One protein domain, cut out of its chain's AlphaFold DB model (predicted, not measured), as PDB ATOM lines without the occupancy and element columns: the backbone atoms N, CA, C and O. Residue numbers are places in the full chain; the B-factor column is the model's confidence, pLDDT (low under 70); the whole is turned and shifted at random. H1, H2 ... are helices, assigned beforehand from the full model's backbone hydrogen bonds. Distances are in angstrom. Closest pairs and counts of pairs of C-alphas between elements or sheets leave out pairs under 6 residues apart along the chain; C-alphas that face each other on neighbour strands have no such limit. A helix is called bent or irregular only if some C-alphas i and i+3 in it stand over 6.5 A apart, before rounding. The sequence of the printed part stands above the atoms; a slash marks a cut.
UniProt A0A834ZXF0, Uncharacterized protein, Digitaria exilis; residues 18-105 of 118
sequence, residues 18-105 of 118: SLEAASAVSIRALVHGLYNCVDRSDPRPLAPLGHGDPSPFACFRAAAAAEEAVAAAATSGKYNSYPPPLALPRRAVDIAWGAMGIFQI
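AT A GLANCE: This is residues 18 to 105 of the 118 residues of an uncharacterized protein of Digitaria exilis (UniProt A0A834ZXF0). This is an open, strung-out chain of four helices with no packed core: H3 and H4 come near each other at one end, joined by a wide loop of residues 77 to 92, and a long winding link of residues 37 to 63 leads from there to H2 and H1 at the other end. Residues 18 to 26, 39 to 45 and 70 to 94 stick out, with no other part of the printed chain near them. The printed part has 88 residues with four named helices, in the order H1, H2, H3, H4, and no named strand; the class is all helix, though under half of the residues, 42 of 88, are in named elements. It is extended, with a radius of gyration of the C-alphas of 20.5 A, and its outline, 52 by 41 by 23 A, is only just flat.

IN THESE COORDINATES: Find C-alpha 64 at (126.265, 116.082, 69.721); from there H3, residues 64 to 76, runs 18.1 A to C-alpha 76. H4, residues 93 to 105, is as long in residues, 13, and runs 18.0 A to C-alpha 105 at (119.026, 109.246, 85.584). H4 is irregular, but only just: C-alphas 102 and 105 are 6.9 A apart. H2, residues 27 to 36, measures 14.5 A. Look for H1, residues 18 to 23, at the first printed C-alpha, (101.131, 90.470, 101.395); it is 8.6 A long.

HOW THE PARTS SIT: Begin at Ala 66 in H3 and look across to Ala 99 in H4: their C-alphas are the closest of the two helices, 6.8 A apart. H3 and H4 are close but not clearly touching, with 1 pair of C-alphas within 8 A. They run opposite ways at a steep tilt of 62 degrees, and their centres are 14.7 A apart. H2 is apart from H3 and from H4. H1 is apart from H2, H3 and H4. In the backbones of H1, H2 and H3 every O i to N i+4 pair is within hydrogen-bond range; in H4 5 of 9 are.

THE WHOLE: Look at Ser 41 and Pro 89 for the two C-alphas farthest apart, 56.2 A. The printed part has no cut. The link from H1 to H2 is tight, with 3 residues; the links from H2 to H3, 27 residues, and from H3 to H4, 16 residues, are long. The B-factor column shows a mean pLDDT of 77.7 for the printed part of this model; residues 87 to 105 are under 70, and the mean over H4 is 40.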
ATOM      1  N   SER A  18     101.121  89.006 101.409       83.50
ATOM      2  CA  SER A  18     101.131  90.470 101.395       83.50
ATOM      3  C   SER A  18     101.970  91.037 100.250       83.50
ATOM      4  O   SER A  18     101.627  92.085  99.713       83.50
ATOM      5  N   LEU A  19     103.053  90.356  99.857       81.62
ATOM      6  CA  LEU A  19     103.872  90.748  98.708       81.62
ATOM      7  C   LEU A  19     103.149  90.457  97.388       81.62
ATOM      8  O   LEU A  19     103.175  91.303  96.504       81.62
ATOM      9  N   GLU A  20     102.451  89.321  97.284       83.25
ATOM     10  CA  GLU A  20     101.583  89.007  96.133       83.25
ATOM     11  C   GLU A  20     100.431  90.007  95.991       83.25
ATOM     12  O   GLU A  20     100.139  90.498  94.905       83.25
ATOM     13  N   ALA A  21      99.785  90.366  97.102       81.94
ATOM     14  CA  ALA A  21      98.730  91.373  97.082       81.94
ATOM     15  C   ALA A  21      99.266  92.760  96.687       81.94
ATOM     16  O   ALA A  21      98.594  93.499  95.969       81.94
ATOM     17  N   ALA A  22     100.478  93.115  97.127       78.44
ATOM     18  CA  ALA A  22     101.116  94.381  96.776       78.44
ATOM     19  C   ALA A  22     101.617  94.418  95.321       78.44
ATOM     20  O   ALA A  22     101.557  95.469  94.687       78.44
ATOM     21  N   SER A  23     102.079  93.290  94.770       74.75
ATOM     22  CA  SER A  23     102.527  93.197  93.373       74.75
ATOM     23  C   SER A  23     101.364  93.215  92.373       74.75
ATOM     24  O   SER A  23     101.568  93.547  91.204       74.75
ATOM     25  N   ALA A  24     100.138  92.935  92.833       78.69
ATOM     26  CA  ALA A  24      98.937  92.921  92.001       78.69
ATOM     27  C   ALA A  24      98.591  94.286  91.373       78.69
ATOM     28  O   ALA A  24      97.897  94.329  90.356       78.69
ATOM     29  N   VAL A  25      99.065  95.406  91.940       79.06
ATOM     30  CA  VAL A  25      98.791  96.755  91.419       79.06
ATOM     31  C   VAL A  25     100.093  97.517  91.209       79.06
ATOM     32  O   VAL A  25     100.772  97.910  92.152       79.06
ATOM     33  N   SER A  26     100.420  97.789  89.946       85.56
ATOM     34  CA  SER A  26     101.543  98.659  89.592       85.56
ATOM     35  C   SER A  26     101.080 100.091  89.323       85.56
ATOM     36  O   SER A  26      99.981 100.323  88.814       85.56
ATOM     37  N   ILE A  27     101.963 101.063  89.578       86.12
ATOM     38  CA  ILE A  27     101.760 102.473  89.191       86.12
ATOM     39  C   ILE A  27     101.433 102.568  87.695       86.12
ATOM     40  O   ILE A  27     100.536 103.307  87.293       86.12
ATOM     41  N   ARG A  28     102.107 101.759  86.866       86.00
ATOM     42  CA  ARG A  28     101.843 101.678  85.428       86.00
ATOM     43  C   ARG A  28     100.405 101.242  85.142       86.00
ATOM     44  O   ARG A  28      99.731 101.906  84.360       86.00
ATOM     45  N   ALA A  29      99.925 100.171  85.774       87.31
ATOM     46  CA  ALA A  29      98.553  99.696  85.587       87.31
ATOM     47  C   ALA A  29      97.519 100.771  85.961       87.31
ATOM     48  O   ALA A  29      96.574 100.997  85.207       87.31
ATOM     49  N   LEU A  30      97.742 101.493  87.064       90.00
ATOM     50  CA  LEU A  30      96.874 102.594  87.487       90.00
ATOM     51  C   LEU A  30      96.859 103.749  86.471       90.00
ATOM     52  O   LEU A  30      95.785 104.204  86.081       90.00
ATOM     53  N   VAL A  31      98.030 104.192  85.998       90.75
ATOM     54  CA  VAL A  31      98.147 105.265  84.991       90.75
ATOM     55  C   VAL A  31      97.452 104.881  83.681       90.75
ATOM     56  O   VAL A  31      96.722 105.688  83.112       90.75
ATOM     57  N   HIS A  32      97.612 103.637  83.219       89.06
ATOM     58  CA  HIS A  32      96.893 103.142  82.041       89.06
ATOM     59  C   HIS A  32      95.374 103.085  82.262       89.06
ATOM     60  O   HIS A  32      94.615 103.410  81.350       89.06
ATOM     61  N   GLY A  33      94.924 102.720  83.467       91.81
ATOM     62  CA  GLY A  33      93.514 102.780  83.847       91.81
ATOM     63  C   GLY A  33      92.943 104.193  83.730       91.81
ATOM     64  O   GLY A  33      91.891 104.375  83.125       91.81
ATOM     65  N   LEU A  34      93.674 105.202  84.217       91.12
ATOM     66  CA  LEU A  34      93.280 106.609  84.084       91.12
ATOM     67  C   LEU A  34      93.161 107.036  82.618       91.12
ATOM     68  O   LEU A  34      92.177 107.672  82.250       91.12
ATOM     69  N   TYR A  35      94.117 106.652  81.766       91.00
ATOM     70  CA  TYR A  35      94.062 106.963  80.334       91.00
ATOM     71  C   TYR A  35      92.871 106.321  79.615       91.00
ATOM     72  O   TYR A  35      92.355 106.904  78.665       91.00
ATOM     73  N   ASN A  36      92.394 105.162  80.072       91.56
ATOM     74  CA  ASN A  36      91.200 104.529  79.507       91.56
ATOM     75  C   ASN A  36      89.898 105.268  79.857       91.56
ATOM     76  O   ASN A  36      88.902 105.083  79.163       91.56
ATOM     77  N   CYS A  37      89.904 106.104  80.898       91.62
ATOM     78  CA  CYS A  37      88.770 106.947  81.278       91.62
ATOM     79  C   CYS A  37      88.724 108.281  80.512       91.62
ATOM     80  O   CYS A  37      87.766 109.037  80.670       91.62
ATOM     81  N   VAL A  38      89.757 108.604  79.726       91.81
ATOM     82  CA  VAL A  38      89.837 109.857  78.965       91.81
ATOM     83  C   VAL A  38      88.982 109.754  77.704       91.81
ATOM     84  O   VAL A  38      89.076 108.782  76.952       91.81
ATOM     85  N   ASP A  39      88.175 110.785  77.449       93.25
ATOM     86  CA  ASP A  39      87.428 110.911  76.201       93.25
ATOM     87  C   ASP A  39      88.386 111.138  75.023       93.25
ATOM     88  O   ASP A  39      89.115 112.127  74.973       93.25
ATOM     89  N   ARG A  40      88.368 110.223  74.049       88.25
ATOM     90  CA  ARG A  40      89.200 110.315  72.840       88.25
ATOM     91  C   ARG A  40      88.707 111.371  71.849       88.25
ATOM     92  O   ARG A  40      89.427 111.680  70.905       88.25
ATOM     93  N   SER A  41      87.497 111.891  72.048       92.19
ATOM     94  CA  SER A  41      86.931 113.003  71.273       92.19
ATOM     95  C   SER A  41      87.491 114.361  71.698       92.19
ATOM     96  O   SER A  41      87.347 115.339  70.964       92.19
ATOM     97  N   ASP A  42      88.082 114.441  72.892       91.94
ATOM     98  CA  ASP A  42      88.592 115.685  73.452       91.94
ATOM     99  C   ASP A  42      89.875 116.119  72.716       91.94
ATOM    100  O   ASP A  42      90.832 115.345  72.637       91.94
ATOM    101  N   PRO A  43      89.935 117.351  72.174       91.44
ATOM    102  CA  PRO A  43      91.108 117.837  71.451       91.44
ATOM    103  C   PRO A  43      92.293 118.190  72.362       91.44
ATOM    104  O   PRO A  43      93.375 118.509  71.859       91.44
ATOM    105  N   ARG A  44      92.118 118.211  73.689       92.31
ATOM    106  CA  ARG A  44      93.188 118.579  74.621       92.31
ATOM    107  C   ARG A  44      94.270 117.493  74.659       92.31
ATOM    108  O   ARG A  44      93.955 116.315  74.823       92.31
ATOM    109  N   PRO A  45      95.559 117.867  74.574       87.38
ATOM    110  CA  PRO A  45      96.642 116.900  74.651       87.38
ATOM    111  C   PRO A  45      96.717 116.285  76.052       87.38
ATOM    112  O   PRO A  45      96.637 116.979  77.067       87.38
ATOM    113  N   LEU A  46      96.904 114.969  76.103       87.81
ATOM    114  CA  LEU A  46      97.024 114.227  77.350       87.81
ATOM    115  C   LEU A  46      98.419 114.418  77.957       87.81
ATOM    116  O   LEU A  46      99.430 114.121  77.320       87.81
ATOM    117  N   ALA A  47      98.473 114.896  79.200       86.00
ATOM    118  CA  ALA A  47      99.731 115.037  79.920       86.00
ATOM    119  C   ALA A  47     100.294 113.651  80.304       86.00
ATOM    120  O   ALA A  47      99.561 112.836  80.871       86.00
ATOM    121  N   PRO A  48     101.582 113.362  80.038       84.56
ATOM    122  CA  PRO A  48     102.189 112.093  80.414       84.56
ATOM    123  C   PRO A  48     102.423 112.028  81.933       84.56
ATOM    124  O   PRO A  48     103.231 112.774  82.473       84.56
ATOM    125  N   LEU A  49     101.743 111.110  82.627       86.00
ATOM    126  CA  LEU A  49     101.766 111.006  84.098       86.00
ATOM    127  C   LEU A  49     102.842 110.069  84.674       86.00
ATOM    128  O   LEU A  49     103.031 110.021  85.884       86.00
ATOM    129  N   GLY A  50     103.520 109.288  83.833       80.69
ATOM    130  CA  GLY A  50     104.419 108.221  84.291       80.69
ATOM    131  C   GLY A  50     105.581 107.938  83.348       80.69
ATOM    132  O   GLY A  50     106.065 106.810  83.298       80.69
ATOM    133  N   HIS A  51     105.995 108.930  82.555       79.50
ATOM    134  CA  HIS A  51     107.168 108.778  81.697       79.50
ATOM    135  C   HIS A  51     108.442 108.934  82.532       79.50
ATOM    136  O   HIS A  51     108.780 110.037  82.947       79.50
ATOM    137  N   GLY A  52     109.132 107.820  82.791       82.06
ATOM    138  CA  GLY A  52     110.460 107.822  83.419       82.06
ATOM    139  C   GLY A  52     111.607 108.045  82.426       82.06
ATOM    140  O   GLY A  52     112.713 108.376  82.835       82.06
ATOM    141  N   ASP A  53     111.352 107.879  81.124       82.38
ATOM    142  CA  ASP A  53     112.327 108.157  80.069       82.38
ATOM    143  C   ASP A  53     112.160 109.598  79.554       82.38
ATOM    144  O   ASP A  53     111.076 109.940  79.076       82.38
ATOM    145  N   PRO A  54     113.201 110.445  79.604       85.19
ATOM    146  CA  PRO A  54     113.142 111.784  79.029       85.19
ATOM    147  C   PRO A  54     113.234 111.808  77.489       85.19
ATOM    148  O   PRO A  54     112.928 112.835  76.891       85.19
ATOM    149  N   SER A  55     113.614 110.710  76.823       85.19
ATOM    150  CA  SER A  55     113.839 110.660  75.363       85.19
ATOM    151  C   SER A  55     112.668 111.072  74.448       85.19
ATOM    152  O   SER A  55     112.942 111.574  73.354       85.19
ATOM    153  N   PRO A  56     111.380 110.931  74.828       85.31
ATOM    154  CA  PRO A  56     110.274 111.409  73.995       85.31
ATOM    155  C   PRO A  56     110.188 112.935  73.919       85.31
ATOM    156  O   PRO A  56     109.538 113.479  73.027       85.31
ATOM    157  N   PHE A  57     110.812 113.643  74.861       84.44
ATOM    158  CA  PHE A  57     110.823 115.094  74.885       84.44
ATOM    159  C   PHE A  57     112.002 115.598  74.050       84.44
ATOM    160  O   PHE A  57     113.160 115.397  74.401       84.44
ATOM    161  N   ALA A  58     111.720 116.311  72.957       84.94
ATOM    162  CA  ALA A  58     112.747 116.789  72.024       84.94
ATOM    163  C   ALA A  58     113.800 117.724  72.655       84.94
ATOM    164  O   ALA A  58     114.866 117.917  72.081       84.94
ATOM    165  N   CYS A  59     113.520 118.301  73.827       85.50
ATOM    166  CA  CYS A  59     114.482 119.088  74.595       85.50
ATOM    167  C   CYS A  59     115.530 118.237  75.334       85.50
ATOM    168  O   CYS A  59     116.564 118.769  75.727       85.50
ATOM    169  N   PHE A  60     115.308 116.930  75.487       87.12
ATOM    170  CA  PHE A  60     116.250 115.993  76.092       87.12
ATOM    171  C   PHE A  60     116.920 115.162  74.998       87.12
ATOM    172  O   PHE A  60     116.546 114.024  74.713       87.12
ATOM    173  N   ARG A  61     117.929 115.757  74.360       89.00
ATOM    174  CA  ARG A  61     118.764 115.087  73.360       89.00
ATOM    175  C   ARG A  61     120.125 114.750  73.939       89.00
ATOM    176  O   ARG A  61     120.660 115.489  74.763       89.00
ATOM    177  N   ALA A  62     120.682 113.634  73.475       88.62
ATOM    178  CA  ALA A  62     122.088 113.344  73.697       88.62
ATOM    179  C   ALA A  62     122.938 114.504  73.153       88.62
ATOM    180  O   ALA A  62     122.588 115.132  72.152       88.62
ATOM    181  N   ALA A  63     124.047 114.807  73.828       90.12
ATOM    182  CA  ALA A  63     124.975 115.819  73.346       90.12
ATOM    183  C   ALA A  63     125.541 115.405  71.976       90.12
ATOM    184  O   ALA A  63     125.872 114.235  71.785       90.12
ATOM    185  N   ALA A  64     125.729 116.360  71.059       91.56
ATOM    186  CA  ALA A  64     126.265 116.082  69.721       91.56
ATOM    187  C   ALA A  64     127.604 115.316  69.768       91.56
ATOM    188  O   ALA A  64     127.808 114.375  69.009       91.56
ATOM    189  N   ALA A  65     128.471 115.643  70.732       90.81
ATOM    190  CA  ALA A  65     129.732 114.934  70.952       90.81
ATOM    191  C   ALA A  65     129.541 113.452  71.328       90.81
ATOM    192  O   ALA A  65     130.357 112.611  70.960       90.81
ATOM    193  N   ALA A  66     128.467 113.117  72.051       90.44
ATOM    194  CA  ALA A  66     128.143 111.733  72.378       90.44
ATOM    195  C   ALA A  66     127.626 110.980  71.141       90.44
ATOM    196  O   ALA A  66     128.053 109.853  70.901       90.44
ATOM    197  N   GLU A  67     126.764 111.609  70.335       92.94
ATOM    198  CA  GLU A  67     126.275 111.030  69.074       92.94
ATOM    199  C   GLU A  67     127.441 110.765  68.096       92.94
ATOM    200  O   GLU A  67     127.559 109.667  67.545       92.94
ATOM    201  N   GLU A  68     128.362 111.722  67.949       94.50
ATOM    202  CA  GLU A  68     129.549 111.594  67.094       94.50
ATOM    203  C   GLU A  68     130.520 110.516  67.596       94.50
ATOM    204  O   GLU A  68     131.004 109.701  66.807       94.50
ATOM    205  N   ALA A  69     130.769 110.449  68.907       90.81
ATOM    206  CA  ALA A  69     131.637 109.429  69.492       90.81
ATOM    207  C   ALA A  69     131.099 108.007  69.260       90.81
ATOM    208  O   ALA A  69     131.874 107.102  68.942       90.81
ATOM    209  N   VAL A  70     129.779 107.809  69.367       92.56
ATOM    210  CA  VAL A  70     129.135 106.520  69.067       92.56
ATOM    211  C   VAL A  70     129.292 106.165  67.585       92.56
ATOM    212  O   VAL A  70     129.671 105.035  67.269       92.56
ATOM    213  N   ALA A  71     129.077 107.118  66.673       95.62
ATOM    214  CA  ALA A  71     129.258 106.896  65.236       95.62
ATOM    215  C   ALA A  71     130.718 106.554  64.875       95.62
ATOM    216  O   ALA A  71     130.978 105.614  64.116       95.62
ATOM    217  N   ALA A  72     131.684 107.265  65.457       93.62
ATOM    218  CA  ALA A  72     133.107 106.996  65.277       93.62
ATOM    219  C   ALA A  72     133.503 105.616  65.829       93.62
ATOM    220  O   ALA A  72     134.236 104.867  65.181       93.62
ATOM    221  N   ALA A  73     132.986 105.236  67.001       91.81
ATOM    222  CA  ALA A  73     133.233 103.921  67.580       91.81
ATOM    223  C   ALA A  73     132.693 102.800  66.677       91.81
ATOM    224  O   ALA A  73     133.444 101.875  66.354       91.81
ATOM    225  N   ALA A  74     131.447 102.926  66.204       93.62
ATOM    226  CA  ALA A  74     130.796 101.948  65.331       93.62
ATOM    227  C   ALA A  74     131.514 101.793  63.979       93.62
ATOM    228  O   ALA A  74     131.758 100.676  63.525       93.62
ATOM    229  N   THR A  75     131.912 102.905  63.354       95.19
ATOM    230  CA  THR A  75     132.629 102.888  62.064       95.19
ATOM    231  C   THR A  75     134.069 102.397  62.188       95.19
ATOM    232  O   THR A  75     134.603 101.819  61.243       95.19
ATOM    233  N   SER A  76     134.707 102.570  63.348       93.19
ATOM    234  CA  SER A  76     136.093 102.143  63.551       93.19
ATOM    235  C   SER A  76     136.288 100.622  63.573       93.19
ATOM    236  O   SER A  76     137.411 100.160  63.377       93.19
ATOM    237  N   GLY A  77     135.242  99.850  63.891       90.62
ATOM    238  CA  GLY A  77     135.323  98.401  64.111       90.62
ATOM    239  C   GLY A  77     136.151  97.970  65.334       90.62
ATOM    240  O   GLY A  77     136.294  96.776  65.583       90.62
ATOM    241  N   LYS A  78     136.696  98.915  66.117       86.94
ATOM    242  CA  LYS A  78     137.635  98.646  67.225       86.94
ATOM    243  C   LYS A  78     136.960  98.208  68.525       86.94
ATOM    244  O   LYS A  78     137.632  97.676  69.402       86.94
ATOM    245  N   TYR A  79     135.659  98.448  68.655       86.62
ATOM    246  CA  TYR A  79     134.904  98.276  69.901       86.62
ATOM    247  C   TYR A  79     133.795  97.216  69.786       86.62
ATOM    248  O   TYR A  79     132.858  97.222  70.574       86.62
ATOM    249  N   ASN A  80     133.903  96.298  68.819       89.56
ATOM    250  CA  ASN A  80     132.886  95.271  68.543       89.56
ATOM    251  C   ASN A  80     133.076  93.973  69.356       89.56
ATOM    252  O   ASN A  80     132.334  93.012  69.173       89.56
ATOM    253  N   SER A  81     134.091  93.925  70.219       88.31
ATOM    254  CA  SER A  81     134.398  92.778  71.079       88.31
ATOM    255  C   SER A  81     133.749  92.926  72.456       88.31
ATOM    256  O   SER A  81     133.376  94.026  72.862       88.31
ATOM    257  N   TYR A  82     133.668  91.826  73.209       84.00
ATOM    258  CA  TYR A  82     133.194  91.860  74.593       84.00
ATOM    259  C   TYR A  82     133.994  92.858  75.450       84.00
ATOM    260  O   TYR A  82     135.229  92.884  75.368       84.00
ATOM    261  N   PRO A  83     133.320  93.661  76.294       80.31
ATOM    262  CA  PRO A  83     133.999  94.545  77.225       80.31
ATOM    263  C   PRO A  83     134.676  93.740  78.350       80.31
ATOM    264  O   PRO A  83     134.216  92.650  78.698       80.31
ATOM    265  N   PRO A  84     135.758  94.262  78.953       77.56
ATOM    266  CA  PRO A  84     136.341  93.665  80.149       77.56
ATOM    267  C   PRO A  84     135.362  93.708  81.344       77.56
ATOM    268  O   PRO A  84     134.492  94.581  81.382       77.56
ATOM    269  N   PRO A  85     135.525  92.826  82.356       77.12
ATOM    270  CA  PRO A  85     134.614  92.713  83.509       77.12
ATOM    271  C   PRO A  85     134.443  94.000  84.328       77.12
ATOM    272  O   PRO A  85     133.432  94.191  84.996       77.12
ATOM    273  N   LEU A  86     135.436  94.885  84.275       72.62
ATOM    274  CA  LEU A  86     135.373  96.243  84.787       72.62
ATOM    275  C   LEU A  86     135.661  97.149  83.593       72.62
ATOM    276  O   LEU A  86     136.667  96.939  82.912       72.62
ATOM    277  N   ALA A  87     134.766  98.097  83.309       62.41
ATOM    278  CA  ALA A  87     134.847  98.972  82.143       62.41
ATOM    279  C   ALA A  87     136.268  99.546  81.915       62.41
ATOM    280  O   ALA A  87     137.035  99.751  82.853       62.41
ATOM    281  N   LEU A  88     136.603  99.778  80.639       62.62
ATOM    282  CA  LEU A  88     137.930 100.136  80.114       62.62
ATOM    283  C   LEU A  88     138.752 101.109  81.006       62.62
ATOM    284  O   LEU A  88     138.203 102.080  81.531       62.62
ATOM    285  N   PRO A  89     140.087 100.926  81.131       45.25
ATOM    286  CA  PRO A  89     140.929 101.767  81.979       45.25
ATOM    287  C   PRO A  89     140.945 103.238  81.529       45.25
ATOM    288  O   PRO A  89     141.189 103.552  80.367       45.25
ATOM    289  N   ARG A  90     140.707 104.106  82.521       43.09
ATOM    290  CA  ARG A  90     140.805 105.573  82.709       43.09
ATOM    291  C   ARG A  90     141.176 106.586  81.599       43.09
ATOM    292  O   ARG A  90     141.097 107.771  81.880       43.09
ATOM    293  N   ARG A  91     141.531 106.225  80.365       39.16
ATOM    294  CA  ARG A  91     141.721 107.197  79.259       39.16
ATOM    295  C   ARG A  91     140.477 107.390  78.388       39.16
ATOM    296  O   ARG A  91     140.432 108.320  77.596       39.16
ATOM    297  N   ALA A  92     139.457 106.550  78.575       44.34
ATOM    298  CA  ALA A  92     138.135 106.690  77.959       44.34
ATOM    299  C   ALA A  92     137.082 107.317  78.902       44.34
ATOM    300  O   ALA A  92     136.000 107.687  78.455       44.34
ATOM    301  N   VAL A  93     137.381 107.447  80.203       42.47
ATOM    302  CA  VAL A  93     136.400 107.897  81.210       42.47
ATOM    303  C   VAL A  93     136.225 109.409  81.293       42.47
ATOM    304  O   VAL A  93     135.157 109.825  81.708       42.47
ATOM    305  N   ASP A  94     137.181 110.238  80.868       33.31
ATOM    306  CA  ASP A  94     137.026 111.700  80.995       33.31
ATOM    307  C   ASP A  94     135.998 112.268  79.997       33.31
ATOM    308  O   ASP A  94     135.233 113.170  80.331       33.31
ATOM    309  N   ILE A  95     135.889 111.671  78.804       44.03
ATOM    310  CA  ILE A  95     134.820 111.982  77.837       44.03
ATOM    311  C   ILE A  95     133.503 111.316  78.275       44.03
ATOM    312  O   ILE A  95     132.427 111.899  78.136       44.03
ATOM    313  N   ALA A  96     133.577 110.118  78.867       39.94
ATOM    314  CA  ALA A  96     132.397 109.388  79.320       39.94
ATOM    315  C   ALA A  96     131.747 110.005  80.569       39.94
ATOM    316  O   ALA A  96     130.530 110.045  80.631       39.94
ATOM    317  N   TRP A  97     132.495 110.542  81.540       35.56
ATOM    318  CA  TRP A  97     131.923 111.136  82.759       35.56
ATOM    319  C   TRP A  97     131.290 112.513  82.525       35.56
ATOM    320  O   TRP A  97     130.284 112.831  83.157       35.56
ATOM    321  N   GLY A  98     131.807 113.294  81.569       39.59
ATOM    322  CA  GLY A  98     131.146 114.521  81.109       39.59
ATOM    323  C   GLY A  98     129.798 114.256  80.423       39.59
ATOM    324  O   GLY A  98     128.887 115.073  80.527       39.59
ATOM    325  N   ALA A  99     129.640 113.092  79.781       44.72
ATOM    326  CA  ALA A  99     128.391 112.656  79.148       44.72
ATOM    327  C   ALA A  99     127.466 111.849  80.092       44.72
ATOM    328  O   ALA A  99     126.242 111.950  80.000       44.72
ATOM    329  N   MET A 100     128.023 111.088  81.040       40.53
ATOM    330  CA  MET A 100     127.287 110.250  82.002       40.53
ATOM    331  C   MET A 100     126.555 111.055  83.076       40.53
ATOM    332  O   MET A 100     125.560 110.567  83.609       40.53
ATOM    333  N   GLY A 101     126.962 112.300  83.351       36.12
ATOM    334  CA  GLY A 101     126.202 113.200  84.227       36.12
ATOM    335  C   GLY A 101     124.765 113.460  83.747       36.12
ATOM    336  O   GLY A 101     123.907 113.814  84.550       36.12
ATOM    337  N   ILE A 102     124.484 113.227  82.460       44.47
ATOM    338  CA  ILE A 102     123.141 113.321  81.867       44.47
ATOM    339  C   ILE A 102     122.463 111.936  81.787       44.47
ATOM    340  O   ILE A 102     121.238 111.846  81.798       44.47
ATOM    341  N   PHE A 103     123.231 110.839  81.755       39.03
ATOM    342  CA  PHE A 103     122.711 109.476  81.556       39.03
ATOM    343  C   PHE A 103     122.411 108.707  82.855       39.03
ATOM    344  O   PHE A 103     121.584 107.799  82.835       39.03
ATOM    345  N   GLN A 104     122.993 109.100  83.996       43.16
ATOM    346  CA  GLN A 104     122.813 108.425  85.298       43.16
ATOM    347  C   GLN A 104     121.363 108.472  85.838       43.16
ATOM    348  O   GLN A 104     121.039 107.779  86.796       43.16
ATOM    349  N   ILE A 105     120.459 109.252  85.228       37.53
ATOM    350  CA  ILE A 105     119.026 109.246  85.584       37.53
ATOM    351  C   ILE A 105     118.299 108.005  85.009       37.53
ATOM    352  O   ILE A 105     117.166 107.728  85.392       37.53
TER     353      ILE A 105